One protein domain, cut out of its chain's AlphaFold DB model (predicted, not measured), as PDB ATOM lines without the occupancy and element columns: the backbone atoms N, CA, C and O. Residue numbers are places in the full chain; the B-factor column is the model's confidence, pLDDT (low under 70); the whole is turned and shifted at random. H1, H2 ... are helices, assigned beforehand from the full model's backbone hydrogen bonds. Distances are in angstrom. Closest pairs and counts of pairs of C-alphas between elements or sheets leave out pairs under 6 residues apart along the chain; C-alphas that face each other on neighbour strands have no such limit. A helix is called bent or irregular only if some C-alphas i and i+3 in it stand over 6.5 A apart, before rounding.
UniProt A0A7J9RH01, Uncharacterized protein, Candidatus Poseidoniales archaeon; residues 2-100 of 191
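This is residues 2 to 100 of the 191 residues of an uncharacterized protein of Candidatus Poseidoniales archaeon (UniProt A0A7J9RH01). Two long helices, H1 and H2, cross near one end and splay into a wide V; the loop of residues 41 to 58 closes that end, and short H3 makes a corner at H2's far end. The 99 printed residues, all helix in class, hold H1, H2, H3 in that order and no named strand. The whole is extended, with a radius of gyration of the C-alphas of 20.4 A, spanning 61 by 41 by 22 A.

H1, residues 2 to 40, touches H2, residues 59 to 85, with residues 25 to 40 alone, opposite ways at a steep tilt of 62 degrees; the closest C-alphas, of Thr 29 and Gly 68, are 5.3 A apart. H1 has a kink of 64 degrees near residue 34 and is irregular: C-alphas 35 and 38 are 7.4 A apart. H3, residues 88 to 98, touches H2 only at the corner, the closest C-alphas being Asp 83 and Trp 89, 5.5 A. H1 and H3 are apart. Every O i to N i+4 pair is within hydrogen-bond range in H2 and H3, 28 of 35 in H1.

H1 measures 52.9 A from C-alpha 2 at (126.038, 168.653, 73.932), H2 36.7 A, and H3 15.1 A to C-alpha 98 at (119.697, 135.967, 82.282).

The C-alphas of Lys 2 and Asp 45, the two farthest apart, are 62.6 A apart. The printed part has no cut; the link H1 to H2 is long. Residues 42 to 48, 51 to 52 and 54 to 56 are under pLDDT 70.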
ATOM      1  N   LYS A   2     125.926 170.030  73.390       71.06
ATOM      2  CA  LYS A   2     126.038 168.653  73.932       71.06
ATOM      3  C   LYS A   2     125.413 167.571  73.031       71.06
ATOM      4  O   LYS A   2     126.098 166.633  72.649       71.06
ATOM      5  N   LYS A   3     124.171 167.765  72.572       70.56
ATOM      6  CA  LYS A   3     123.464 166.827  71.670       70.56
ATOM      7  C   LYS A   3     124.183 166.567  70.336       70.56
ATOM      8  O   LYS A   3     124.139 165.458  69.816       70.56
ATOM      9  N   VAL A   4     124.861 167.575  69.780       86.81
ATOM     10  CA  VAL A   4     125.623 167.436  68.525       86.81
ATOM     11  C   VAL A   4     126.907 166.645  68.770       86.81
ATOM     12  O   VAL A   4     127.218 165.751  67.992       86.81
ATOM     13  N   ILE A   5     127.600 166.917  69.880       88.88
ATOM     14  CA  ILE A   5     128.805 166.183  70.291       88.88
ATOM     15  C   ILE A   5     128.468 164.714  70.560       88.88
ATOM     16  O   ILE A   5     129.113 163.840  69.991       88.88
ATOM     17  N   MET A   6     127.407 164.435  71.324       88.31
ATOM     18  CA  MET A   6     126.957 163.063  71.596       88.31
ATOM     19  C   MET A   6     126.592 162.318  70.311       88.31
ATOM     20  O   MET A   6     126.914 161.144  70.161       88.31
ATOM     21  N   ARG A   7     125.991 163.006  69.333       85.75
ATOM     22  CA  ARG A   7     125.686 162.410  68.027       85.75
ATOM     23  C   ARG A   7     126.947 162.050  67.235       85.75
ATOM     24  O   ARG A   7     126.961 161.009  66.588       85.75
ATOM     25  N   GLN A   8     127.990 162.882  67.263       86.56
ATOM     26  CA  GLN A   8     129.260 162.542  66.604       86.56
ATOM     27  C   GLN A   8     130.012 161.439  67.352       86.56
ATOM     28  O   GLN A   8     130.528 160.525  66.717       86.56
ATOM     29  N   TYR A   9     130.010 161.477  68.685       90.50
ATOM     30  CA  TYR A   9     130.573 160.418  69.521       90.50
ATOM     31  C   TYR A   9     129.916 159.063  69.228       90.50
ATOM     32  O   TYR A   9     130.607 158.080  68.981       90.50
ATOM     33  N   TRP A  10     128.585 159.032  69.140       89.00
ATOM     34  CA  TRP A  10     127.845 157.825  68.779       89.00
ATOM     35  C   TRP A  10     128.251 157.286  67.400       89.00
ATOM     36  O   TRP A  10     128.469 156.089  67.244       89.00
ATOM     37  N   ARG A  11     128.427 158.160  66.398       88.44
ATOM     38  CA  ARG A  11     128.904 157.749  65.064       88.44
ATOM     39  C   ARG A  11     130.312 157.160  65.116       88.44
ATOM     40  O   ARG A  11     130.564 156.149  64.466       88.44
ATOM     41  N   LEU A  12     131.202 157.765  65.903       90.25
ATOM     42  CA  LEU A  12     132.558 157.262  66.103       90.25
ATOM     43  C   LEU A  12     132.528 155.857  66.720       90.25
ATOM     44  O   LEU A  12     133.175 154.953  66.195       90.25
ATOM     45  N   GLN A  13     131.710 155.659  67.756       88.44
ATOM     46  CA  GLN A  13     131.530 154.368  68.422       88.44
ATOM     47  C   GLN A  13     131.005 153.290  67.464       88.44
ATOM     48  O   GLN A  13     131.541 152.188  67.436       88.44
ATOM     49  N   GLN A  14     130.016 153.609  66.622       85.75
ATOM     50  CA  GLN A  14     129.507 152.663  65.620       85.75
ATOM     51  C   GLN A  14     130.565 152.292  64.570       85.75
ATOM     52  O   GLN A  14     130.648 151.145  64.140       85.75
ATOM     53  N   SER A  15     131.416 153.244  64.171       90.69
ATOM     54  CA  SER A  15     132.484 152.994  63.192       90.69
ATOM     55  C   SER A  15     133.714 152.274  63.762       90.69
ATOM     56  O   SER A  15     134.552 151.801  62.992       90.69
ATOM     57  N   GLN A  16     133.832 152.171  65.091       92.25
ATOM     58  CA  GLN A  16     135.027 151.676  65.776       92.25
ATOM     59  C   GLN A  16     135.427 150.273  65.313       92.25
ATOM     60  O   GLN A  16     136.603 150.035  65.045       92.25
ATOM     61  N   THR A  17     134.467 149.356  65.177       87.44
ATOM     62  CA  THR A  17     134.744 147.968  64.777       87.44
ATOM     63  C   THR A  17     135.308 147.890  63.360       87.44
ATOM     64  O   THR A  17     136.293 147.191  63.129       87.44
ATOM     65  N   VAL A  18     134.744 148.659  62.424       88.38
ATOM     66  CA  VAL A  18     135.193 148.686  61.022       88.38
ATOM     67  C   VAL A  18     136.593 149.287  60.918       88.38
ATOM     68  O   VAL A  18     137.471 148.706  60.285       88.38
ATOM     69  N   ILE A  19     136.823 150.424  61.584       91.31
ATOM     70  CA  ILE A  19     138.131 151.091  61.590       91.31
ATOM     71  C   ILE A  19     139.185 150.190  62.235       91.31
ATOM     72  O   ILE A  19     140.268 150.034  61.681       91.31
ATOM     73  N   SER A  20     138.864 149.567  63.372       91.75
ATOM     74  CA  SER A  20     139.755 148.637  64.069       91.75
ATOM     75  C   SER A  20     140.141 147.463  63.170       91.75
ATOM     76  O   SER A  20     141.323 147.159  63.034       91.75
ATOM     77  N   MET A  21     139.174 146.850  62.482       90.31
ATOM     78  CA  MET A  21     139.431 145.739  61.565       90.31
ATOM     79  C   MET A  21     140.377 146.147  60.429       90.31
ATOM     80  O   MET A  21     141.401 145.499  60.226       90.31
ATOM     81  N   VAL A  22     140.094 147.259  59.741       90.88
ATOM     82  CA  VAL A  22     140.959 147.778  58.666       90.88
ATOM     83  C   VAL A  22     142.356 148.110  59.192       90.88
ATOM     84  O   VAL A  22     143.359 147.762  58.562       90.88
ATOM     85  N   PHE A  23     142.435 148.754  60.357       94.12
ATOM     86  CA  PHE A  23     143.690 149.130  60.995       94.12
ATOM     87  C   PHE A  23     144.541 147.902  61.331       94.12
ATOM     88  O   PHE A  23     145.712 147.849  60.949       94.12
ATOM     89  N   TRP A  24     143.968 146.889  61.981       93.06
ATOM     90  CA  TRP A  24     144.692 145.674  62.351       93.06
ATOM     91  C   TRP A  24     145.117 144.859  61.136       93.06
ATOM     92  O   TRP A  24     146.273 144.447  61.070       93.06
ATOM     93  N   THR A  25     144.245 144.685  60.142       92.81
ATOM     94  CA  THR A  25     144.608 143.988  58.903       92.81
ATOM     95  C   THR A  25     145.756 144.695  58.192       92.81
ATOM     96  O   THR A  25     146.730 144.045  57.816       92.81
ATOM     97  N   THR A  26     145.697 146.023  58.057       92.38
ATOM     98  CA  THR A  26     146.756 146.801  57.393       92.38
ATOM     99  C   THR A  26     148.067 146.727  58.172       92.38
ATOM    100  O   THR A  26     149.117 146.458  57.592       92.38
ATOM    101  N   THR A  27     148.012 146.892  59.496       94.62
ATOM    102  CA  THR A  27     149.197 146.856  60.363       94.62
ATOM    103  C   THR A  27     149.866 145.485  60.327       94.62
ATOM    104  O   THR A  27     151.071 145.401  60.107       94.62
ATOM    105  N   LEU A  28     149.100 144.397  60.467       93.06
ATOM    106  CA  LEU A  28     149.631 143.035  60.378       93.06
ATOM    107  C   LEU A  28     150.219 142.750  58.997       93.06
ATOM    108  O   LEU A  28     151.306 142.191  58.902       93.06
ATOM    109  N   THR A  29     149.552 143.191  57.930       92.81
ATOM    110  CA  THR A  29     150.051 143.030  56.558       92.81
ATOM    111  C   THR A  29     151.416 143.696  56.380       92.81
ATOM    112  O   THR A  29     152.351 143.069  55.882       92.81
ATOM    113  N   LEU A  30     151.558 144.944  56.835       91.94
ATOM    114  CA  LEU A  30     152.807 145.700  56.731       91.94
ATOM    115  C   LEU A  30     153.913 145.154  57.640       91.94
ATOM    116  O   LEU A  30     155.080 145.196  57.258       91.94
ATOM    117  N   LEU A  31     153.565 144.617  58.812       93.06
ATOM    118  CA  LEU A  31     154.521 143.965  59.711       93.06
ATOM    119  C   LEU A  31     155.018 142.627  59.156       93.06
ATOM    120  O   LEU A  31     156.184 142.291  59.342       93.06
ATOM    121  N   ILE A  32     154.163 141.872  58.464       89.81
ATOM    122  CA  ILE A  32     154.513 140.573  57.874       89.81
ATOM    123  C   ILE A  32     155.323 140.752  56.583       89.81
ATOM    124  O   ILE A  32     156.245 139.977  56.330       89.81
ATOM    125  N   TRP A  33     155.028 141.784  55.784       89.12
ATOM    126  CA  TRP A  33     155.694 142.052  54.506       89.12
ATOM    127  C   TRP A  33     157.230 141.930  54.523       89.12
ATOM    128  O   TRP A  33     157.751 141.172  53.705       89.12
ATOM    129  N   PRO A  34     157.994 142.581  55.427       87.75
ATOM    130  CA  PRO A  34     159.456 142.480  55.423       87.75
ATOM    131  C   PRO A  34     159.984 141.051  55.610       87.75
ATOM    132  O   PRO A  34     161.090 140.764  55.156       87.75
ATOM    133  N   TYR A  35     159.210 140.154  56.225       85.69
ATOM    134  CA  TYR A  35     159.586 138.749  56.418       85.69
ATOM    135  C   TYR A  35     159.299 137.872  55.197       85.69
ATOM    136  O   TYR A  35     159.885 136.798  55.061       85.69
ATOM    137  N   VAL A  36     158.401 138.308  54.311       84.44
ATOM    138  CA  VAL A  36     157.918 137.519  53.168       84.44
ATOM    139  C   VAL A  36     158.327 138.139  51.827       84.44
ATOM    140  O   VAL A  36     158.299 137.446  50.818       84.44
ATOM    141  N   LYS A  37     158.790 139.398  51.799       81.94
ATOM    142  CA  LYS A  37     159.157 140.124  50.568       81.94
ATOM    143  C   LYS A  37     160.133 139.364  49.662       81.94
ATOM    144  O   LYS A  37     159.992 139.427  48.449       81.94
ATOM    145  N   TRP A  38     161.046 138.578  50.243       80.50
ATOM    146  CA  TRP A  38     162.032 137.767  49.514       80.50
ATOM    147  C   TRP A  38     161.393 136.743  48.567       80.50
ATOM    148  O   TRP A  38     162.002 136.331  47.589       80.50
ATOM    149  N   ARG A  39     160.143 136.342  48.832       77.25
ATOM    150  CA  ARG A  39     159.366 135.426  47.983       77.25
ATOM    151  C   ARG A  39     158.938 136.042  46.658       77.25
ATOM    152  O   ARG A  39     158.534 135.309  45.762       77.25
ATOM    153  N   PHE A  40     158.992 137.365  46.568       75.25
ATOM    154  CA  PHE A  40     158.595 138.160  45.413       75.25
ATOM    155  C   PHE A  40     159.809 138.835  44.745       75.25
ATOM    156  O   PHE A  40     159.639 139.640  43.834       75.25
ATOM    157  N   GLU A  41     161.030 138.527  45.202       74.56
ATOM    158  CA  GLU A  41     162.285 138.999  44.610       74.56
ATOM    159  C   GLU A  41     162.781 138.020  43.529       74.56
ATOM    160  O   GLU A  41     162.520 136.817  43.583       74.56
ATOM    161  N   LYS A  42     163.527 138.537  42.541       64.44
ATOM    162  CA  LYS A  42     164.027 137.761  41.385       64.44
ATOM    163  C   LYS A  42     164.993 136.639  41.762       64.44
ATOM    164  O   LYS A  42     165.085 135.662  41.028       64.44
ATOM    165  N   ASP A  43     165.666 136.777  42.899       66.44
ATOM    166  CA  ASP A  43     166.717 135.868  43.366       66.44
ATOM    167  C   ASP A  43     166.172 134.740  44.270       66.44
ATOM    168  O   ASP A  43     166.917 134.083  44.997       66.44
ATOM    169  N   CYS A  44     164.853 134.526  44.266       69.44
ATOM    170  CA  CYS A  44     164.204 133.492  45.062       69.44
ATOM    171  C   CYS A  44     164.462 132.092  44.467       69.44
ATOM    172  O   CYS A  44     163.902 131.732  43.435       69.44
ATOM    173  N   ASP A  45     165.286 131.292  45.152       61.12
ATOM    174  CA  ASP A  45     165.690 129.922  44.762       61.12
ATOM    175  C   ASP A  45     164.936 128.821  45.559       61.12
ATOM    176  O   ASP A  45     165.413 127.708  45.773       61.12
ATOM    177  N   GLY A  46     163.754 129.152  46.097       62.72
ATOM    178  CA  GLY A  46     162.931 128.273  46.943       62.72
ATOM    179  C   GLY A  46     161.666 127.731  46.259       62.72
ATOM    180  O   GLY A  46     161.274 128.161  45.183       62.72
ATOM    181  N   GLY A  47     160.957 126.795  46.908       60.78
ATOM    182  CA  GLY A  47     159.805 126.100  46.299       60.78
ATOM    183  C   GLY A  47     158.528 126.930  46.057       60.78
ATOM    184  O   GLY A  47     157.676 126.508  45.285       60.78
ATOM    185  N   LEU A  48     158.365 128.093  46.695       66.12
ATOM    186  CA  LEU A  48     157.215 128.996  46.511       66.12
ATOM    187  C   LEU A  48     157.743 130.401  46.209       66.12
ATOM    188  O   LEU A  48     157.816 131.225  47.114       66.12
ATOM    189  N   CYS A  49     158.151 130.648  44.969       72.69
ATOM    190  CA  CYS A  49     158.624 131.951  44.502       72.69
ATOM    191  C   CYS A  49     157.643 132.534  43.484       72.69
ATOM    192  O   CYS A  49     157.041 131.809  42.690       72.69
ATOM    193  N   PHE A  50     157.477 133.851  43.523       70.31
ATOM    194  CA  PHE A  50     156.557 134.603  42.682       70.31
ATOM    195  C   PHE A  50     157.342 135.525  41.745       70.31
ATOM    196  O   PHE A  50     158.365 136.083  42.135       70.31
ATOM    197  N   SER A  51     156.875 135.683  40.505       68.12
ATOM    198  CA  SER A  51     157.509 136.573  39.529       68.12
ATOM    199  C   SER A  51     157.410 138.047  39.948       68.12
ATOM    200  O   SER A  51     156.477 138.442  40.649       68.12
ATOM    201  N   ASP A  52     158.362 138.865  39.490       65.75
ATOM    202  CA  ASP A  52     158.447 140.315  39.769       65.75
ATOM    203  C   ASP A  52     157.243 141.106  39.213       65.75
ATOM    204  O   ASP A  52     156.809 142.123  39.760       65.75
ATOM    205  N   GLU A  53     156.623 140.566  38.164       71.38
ATOM    206  CA  GLU A  53     155.335 141.009  37.649       71.38
ATOM    207  C   GLU A  53     154.371 139.825  37.610       71.38
ATOM    208  O   GLU A  53     154.683 138.755  37.078       71.38
ATOM    209  N   ILE A  54     153.184 140.021  38.178       68.06
ATOM    210  CA  ILE A  54     152.071 139.078  38.091       68.06
ATOM    211  C   ILE A  54     150.930 139.819  37.408       68.06
ATOM    212  O   ILE A  54     150.432 140.815  37.930       68.06
ATOM    213  N   LEU A  55     150.516 139.336  36.231       66.00
ATOM    214  CA  LEU A  55     149.386 139.890  35.470       66.00
ATOM    215  C   LEU A  55     149.502 141.409  35.194       66.00
ATOM    216  O   LEU A  55     148.496 142.113  35.184       66.00
ATOM    217  N   GLY A  56     150.722 141.921  34.984       68.56
ATOM    218  CA  GLY A  56     150.978 143.340  34.689       68.56
ATOM    219  C   GLY A  56     150.934 144.281  35.900       68.56
ATOM    220  O   GLY A  56     151.087 145.490  35.735       68.56
ATOM    221  N   PHE A  57     150.751 143.752  37.113       74.88
ATOM    222  CA  PHE A  57     150.871 144.502  38.362       74.88
ATOM    223  C   PHE A  57     152.199 144.188  39.056       74.88
ATOM    224  O   PHE A  57     152.692 143.057  38.999       74.88
ATOM    225  N   SER A  58     152.755 145.182  39.762       80.06
ATOM    226  CA  SER A  58     153.932 144.962  40.607       80.06
ATOM    227  C   SER A  58     153.618 143.906  41.665       80.06
ATOM    228  O   SER A  58     152.628 144.012  42.399       80.06
ATOM    229  N   SER A  59     154.500 142.912  41.766       78.94
ATOM    230  CA  SER A  59     154.382 141.782  42.690       78.94
ATOM    231  C   SER A  59     154.243 142.208  44.157       78.94
ATOM    232  O   SER A  59     153.604 141.528  44.957       78.94
ATOM    233  N   THR A  60     154.720 143.412  44.500       83.12
ATOM    234  CA  THR A  60     154.553 144.004  45.836       83.12
ATOM    235  C   THR A  60     153.081 144.214  46.208       83.12
ATOM    236  O   THR A  60     152.672 143.860  47.312       83.12
ATOM    237  N   TYR A  61     152.249 144.748  45.306       84.62
ATOM    238  CA  TYR A  61     150.831 144.987  45.610       84.62
ATOM    239  C   TYR A  61     150.043 143.682  45.719       84.62
ATOM    240  O   TYR A  61     149.189 143.549  46.594       84.62
ATOM    241  N   VAL A  62     150.368 142.703  44.873       84.38
ATOM    242  CA  VAL A  62     149.766 141.363  44.909       84.38
ATOM    243  C   VAL A  62     150.164 140.633  46.196       84.38
ATOM    244  O   VAL A  62     149.317 140.044  46.870       84.38
ATOM    245  N   GLY A  63     151.431 140.740  46.597       84.38
ATOM    246  CA  GLY A  63     151.945 140.200  47.850       84.38
ATOM    247  C   GLY A  63     151.264 140.811  49.076       84.38
ATOM    248  O   GLY A  63     150.736 140.084  49.914       84.38
ATOM    249  N   LEU A  64     151.164 142.139  49.147       89.31
ATOM    250  CA  LEU A  64     150.443 142.820  50.227       89.31
ATOM    251  C   LEU A  64     148.955 142.437  50.263       89.31
ATOM    252  O   LEU A  64     148.421 142.143  51.331       89.31
ATOM    253  N   MET A  65     148.288 142.385  49.107       89.12
ATOM    254  CA  MET A  65     146.875 142.008  49.023       89.12
ATOM    255  C   MET A  65     146.637 140.559  49.467       89.12
ATOM    256  O   MET A  65     145.686 140.293  50.200       89.12
ATOM    257  N   SER A  66     147.507 139.628  49.068       88.38
ATOM    258  CA  SER A  66     147.402 138.215  49.457       88.38
ATOM    259  C   SER A  66     147.626 137.998  50.955       88.38
ATOM    260  O   SER A  66     146.859 137.264  51.578       88.38
ATOM    261  N   ILE A  67     148.603 138.685  51.561       90.62
ATOM    262  CA  ILE A  67     148.822 138.656  53.015       90.62
ATOM    263  C   ILE A  67     147.605 139.243  53.739       90.62
ATOM    264  O   ILE A  67     147.098 138.623  54.673       90.62
ATOM    265  N   GLY A  68     147.100 140.397  53.294       91.88
ATOM    266  CA  GLY A  68     145.920 141.019  53.891       91.88
ATOM    267  C   GLY A  68     144.689 140.117  53.833       91.88
ATOM    268  O   GLY A  68     143.993 139.951  54.836       91.88
ATOM    269  N   LEU A  69     144.459 139.457  52.693       93.50
ATOM    270  CA  LEU A  69     143.383 138.481  52.538       93.50
ATOM    271  C   LEU A  69     143.565 137.277  53.473       93.50
ATOM    272  O   LEU A  69     142.607 136.849  54.109       93.50
ATOM    273  N   LEU A  70     144.786 136.753  53.601       92.75
ATOM    274  CA  LEU A  70     145.083 135.628  54.487       92.75
ATOM    275  C   LEU A  70     144.857 135.977  55.965       92.75
ATOM    276  O   LEU A  70     144.287 135.171  56.704       92.75
ATOM    277  N   VAL A  71     145.234 137.185  56.392       93.56
ATOM    278  CA  VAL A  71     144.946 137.685  57.746       93.56
ATOM    279  C   VAL A  71     143.435 137.738  57.977       93.56
ATOM    280  O   VAL A  71     142.954 137.230  58.988       93.56
ATOM    281  N   LEU A  72     142.672 138.287  57.025       93.50
ATOM    282  CA  LEU A  72     141.211 138.362  57.121       93.50
ATOM    283  C   LEU A  72     140.557 136.980  57.200       93.50
ATOM    284  O   LEU A  72     139.705 136.760  58.059       93.50
ATOM    285  N   LEU A  73     140.977 136.039  56.350       94.81
ATOM    286  CA  LEU A  73     140.480 134.662  56.368       94.81
ATOM    287  C   LEU A  73     140.819 133.951  57.681       94.81
ATOM    288  O   LEU A  73     139.994 133.203  58.195       94.81
ATOM    289  N   THR A  74     141.996 134.210  58.256       93.31
ATOM    290  CA  THR A  74     142.390 133.644  59.554       93.31
ATOM    291  C   THR A  74     141.509 134.177  60.682       93.31
ATOM    292  O   THR A  74     141.001 133.396  61.485       93.31
ATOM    293  N   VAL A  75     141.267 135.492  60.727       92.38
ATOM    294  CA  VAL A  75     140.350 136.104  61.706       92.38
ATOM    295  C   VAL A  75     138.931 135.557  61.537       92.38
ATOM    296  O   VAL A  75     138.289 135.211  62.527       92.38
ATOM    297  N   LEU A  76     138.463 135.413  60.294       92.44
ATOM    298  CA  LEU A  76     137.157 134.827  59.991       92.44
ATOM    299  C   LEU A  76     137.068 133.365  60.447       92.44
ATOM    300  O   LEU A  76     136.066 132.980  61.038       92.44
ATOM    301  N   LEU A  77     138.112 132.563  60.222       93.81
ATOM    302  CA  LEU A  77     138.176 131.170  60.663       93.81
ATOM    303  C   LEU A  77     138.113 131.062  62.191       93.81
ATOM    304  O   LEU A  77     137.371 130.235  62.712       93.81
ATOM    305  N   ILE A  78     138.849 131.914  62.911       92.31
ATOM    306  CA  ILE A  78     138.781 131.975  64.377       92.31
ATOM    307  C   ILE A  78     137.360 132.337  64.826       92.31
ATOM    308  O   ILE A  78     136.816 131.671  65.706       92.31
ATOM    309  N   GLY A  79     136.736 133.341  64.202       89.50
ATOM    310  CA  GLY A  79     135.349 133.723  64.482       89.50
ATOM    311  C   GLY A  79     134.355 132.591  64.212       89.50
ATOM    312  O   GLY A  79     133.478 132.330  65.029       89.50
ATOM    313  N   TYR A  80     134.539 131.857  63.115       91.44
ATOM    314  CA  TYR A  80     133.727 130.691  62.779       91.44
ATOM    315  C   TYR A  80     133.868 129.570  63.816       91.44
ATOM    316  O   TYR A  80     132.871 128.995  64.244       91.44
ATOM    317  N   ILE A  81     135.093 129.271  64.263       92.56
ATOM    318  CA  ILE A  81     135.337 128.280  65.321       92.56
ATOM    319  C   ILE A  81     134.699 128.734  66.641       92.56
ATOM    320  O   ILE A  81     134.089 127.920  67.333       92.56
ATOM    321  N   TYR A  82     134.811 130.020  66.979       88.56
ATOM    322  CA  TYR A  82     134.201 130.600  68.176       88.56
ATOM    323  C   TYR A  82     132.670 130.458  68.176       88.56
ATOM    324  O   TYR A  82     132.090 130.067  69.190       88.56
ATOM    325  N   ASP A  83     132.027 130.740  67.041       85.88
ATOM    326  CA  ASP A  83     130.569 130.703  66.903       85.88
ATOM    327  C   ASP A  83     130.031 129.271  66.744       85.88
ATOM    328  O   ASP A  83     129.257 128.791  67.571       85.88
ATOM    329  N   VAL A  84     130.484 128.543  65.720       86.31
ATOM    330  CA  VAL A  84     129.940 127.221  65.363       86.31
ATOM    331  C   VAL A  84     130.577 126.096  66.170       86.31
ATOM    332  O   VAL A  84     129.883 125.173  66.591       86.31
ATOM    333  N   GLY A  85     131.896 126.147  66.370       86.12
ATOM    334  CA  GLY A  85     132.639 125.078  67.038       86.12
ATOM    335  C   GLY A  85     132.425 125.069  68.548       86.12
ATOM    336  O   GLY A  85     132.137 124.024  69.125       86.12
ATOM    337  N   LEU A  86     132.564 126.234  69.184       86.44
ATOM    338  CA  LEU A  86     132.466 126.367  70.638       86.44
ATOM    339  C   LEU A  86     131.076 126.800  71.118       86.44
ATOM    340  O   LEU A  86     130.788 126.664  72.304       86.44
ATOM    341  N   GLY A  87     130.218 127.339  70.244       84.62
ATOM    342  CA  GLY A  87     128.877 127.794  70.626       84.62
ATOM    343  C   GLY A  87     128.866 128.971  71.608       84.62
ATOM    344  O   GLY A  87     127.816 129.288  72.164       84.62
ATOM    345  N   LEU A  88     130.009 129.633  71.827       83.69
ATOM    346  CA  LEU A  88     130.183 130.635  72.888       83.69
ATOM    347  C   LEU A  88     129.304 131.865  72.690       83.69
ATOM    348  O   LEU A  88     128.904 132.496  73.663       83.69
ATOM    349  N   TRP A  89     128.975 132.187  71.441       82.19
ATOM    350  CA  TRP A  89     128.027 133.247  71.124       82.19
ATOM    351  C   TRP A  89     126.645 132.995  71.743       82.19
ATOM    352  O   TRP A  89     126.054 133.905  72.325       82.19
ATOM    353  N   LYS A  90     126.148 131.753  71.671       80.50
ATOM    354  CA  LYS A  90     124.851 131.381  72.254       80.50
ATOM    355  C   LYS A  90     124.885 131.515  73.768       80.50
ATOM    356  O   LYS A  90     124.022 132.178  74.327       80.50
ATOM    357  N   GLU A  91     125.913 130.964  74.406       85.12
ATOM    358  CA  GLU A  91     126.094 131.062  75.859       85.12
ATOM    359  C   GLU A  91     126.224 132.516  76.320       85.12
ATOM    360  O   GLU A  91     125.618 132.926  77.309       85.12
ATOM    361  N   HIS A  92     126.955 133.341  75.570       82.62
ATOM    362  CA  HIS A  92     127.069 134.764  75.861       82.62
ATOM    363  C   HIS A  92     125.713 135.483  75.792       82.62
ATOM    364  O   HIS A  92     125.394 136.267  76.688       82.62
ATOM    365  N   LEU A  93     124.898 135.201  74.768       81.94
ATOM    366  CA  LEU A  93     123.543 135.748  74.657       81.94
ATOM    367  C   LEU A  93     122.625 135.261  75.781       81.94
ATOM    368  O   LEU A  93     121.865 136.065  76.327       81.94
ATOM    369  N   THR A  94     122.714 133.986  76.156       82.50
ATOM    370  CA  THR A  94     121.974 133.424  77.291       82.50
ATOM    371  C   THR A  94     122.330 134.168  78.570       82.50
ATOM    372  O   THR A  94     121.446 134.737  79.197       82.50
ATOM    373  N   ILE A  95     123.619 134.303  78.889       82.31
ATOM    374  CA  ILE A  95     124.082 135.041  80.074       82.31
ATOM    375  C   ILE A  95     123.630 136.503  80.022       82.31
ATOM    376  O   ILE A  95     123.224 137.069  81.035       82.31
ATOM    377  N   SER A  96     123.694 137.140  78.851       81.44
ATOM    378  CA  SER A  96     123.223 138.518  78.690       81.44
ATOM    379  C   SER A  96     121.717 138.643  78.931       81.44
ATOM    380  O   SER A  96     121.271 139.674  79.431       81.44
ATOM    381  N   THR A  97     120.940 137.621  78.577       79.00
ATOM    382  CA  THR A  97     119.488 137.581  78.789       79.00
ATOM    383  C   THR A  97     119.156 137.275  80.246       79.00
ATOM    384  O   THR A  97     118.342 137.973  80.834       79.00
ATOM    385  N   GLU A  98     119.840 136.312  80.861       77.31
ATOM    386  CA  GLU A  98     119.697 135.967  82.282       77.31
ATOM    387  C   GLU A  98     120.066 137.133  83.203       77.31
ATOM    388  O   GLU A  98     119.445 137.343  84.241       77.31
ATOM    389  N   ARG A  99     121.076 137.922  82.822       80.50
ATOM    390  CA  ARG A  99     121.462 139.138  83.549       80.50
ATOM    391  C   ARG A  99     120.537 140.314  83.285       80.50
ATOM    392  O   ARG A  99     120.589 141.282  84.039       80.50
ATOM    393  N   ASN A 100     119.748 140.275  82.213       83.50
ATOM    394  CA  ASN A 100     118.775 141.313  81.937       83.50
ATOM    395  C   ASN A 100     117.559 141.082  82.845       83.50
ATOM    396  O   ASN A 100     116.800 140.140  82.610       83.50
TER     397      ASN A 100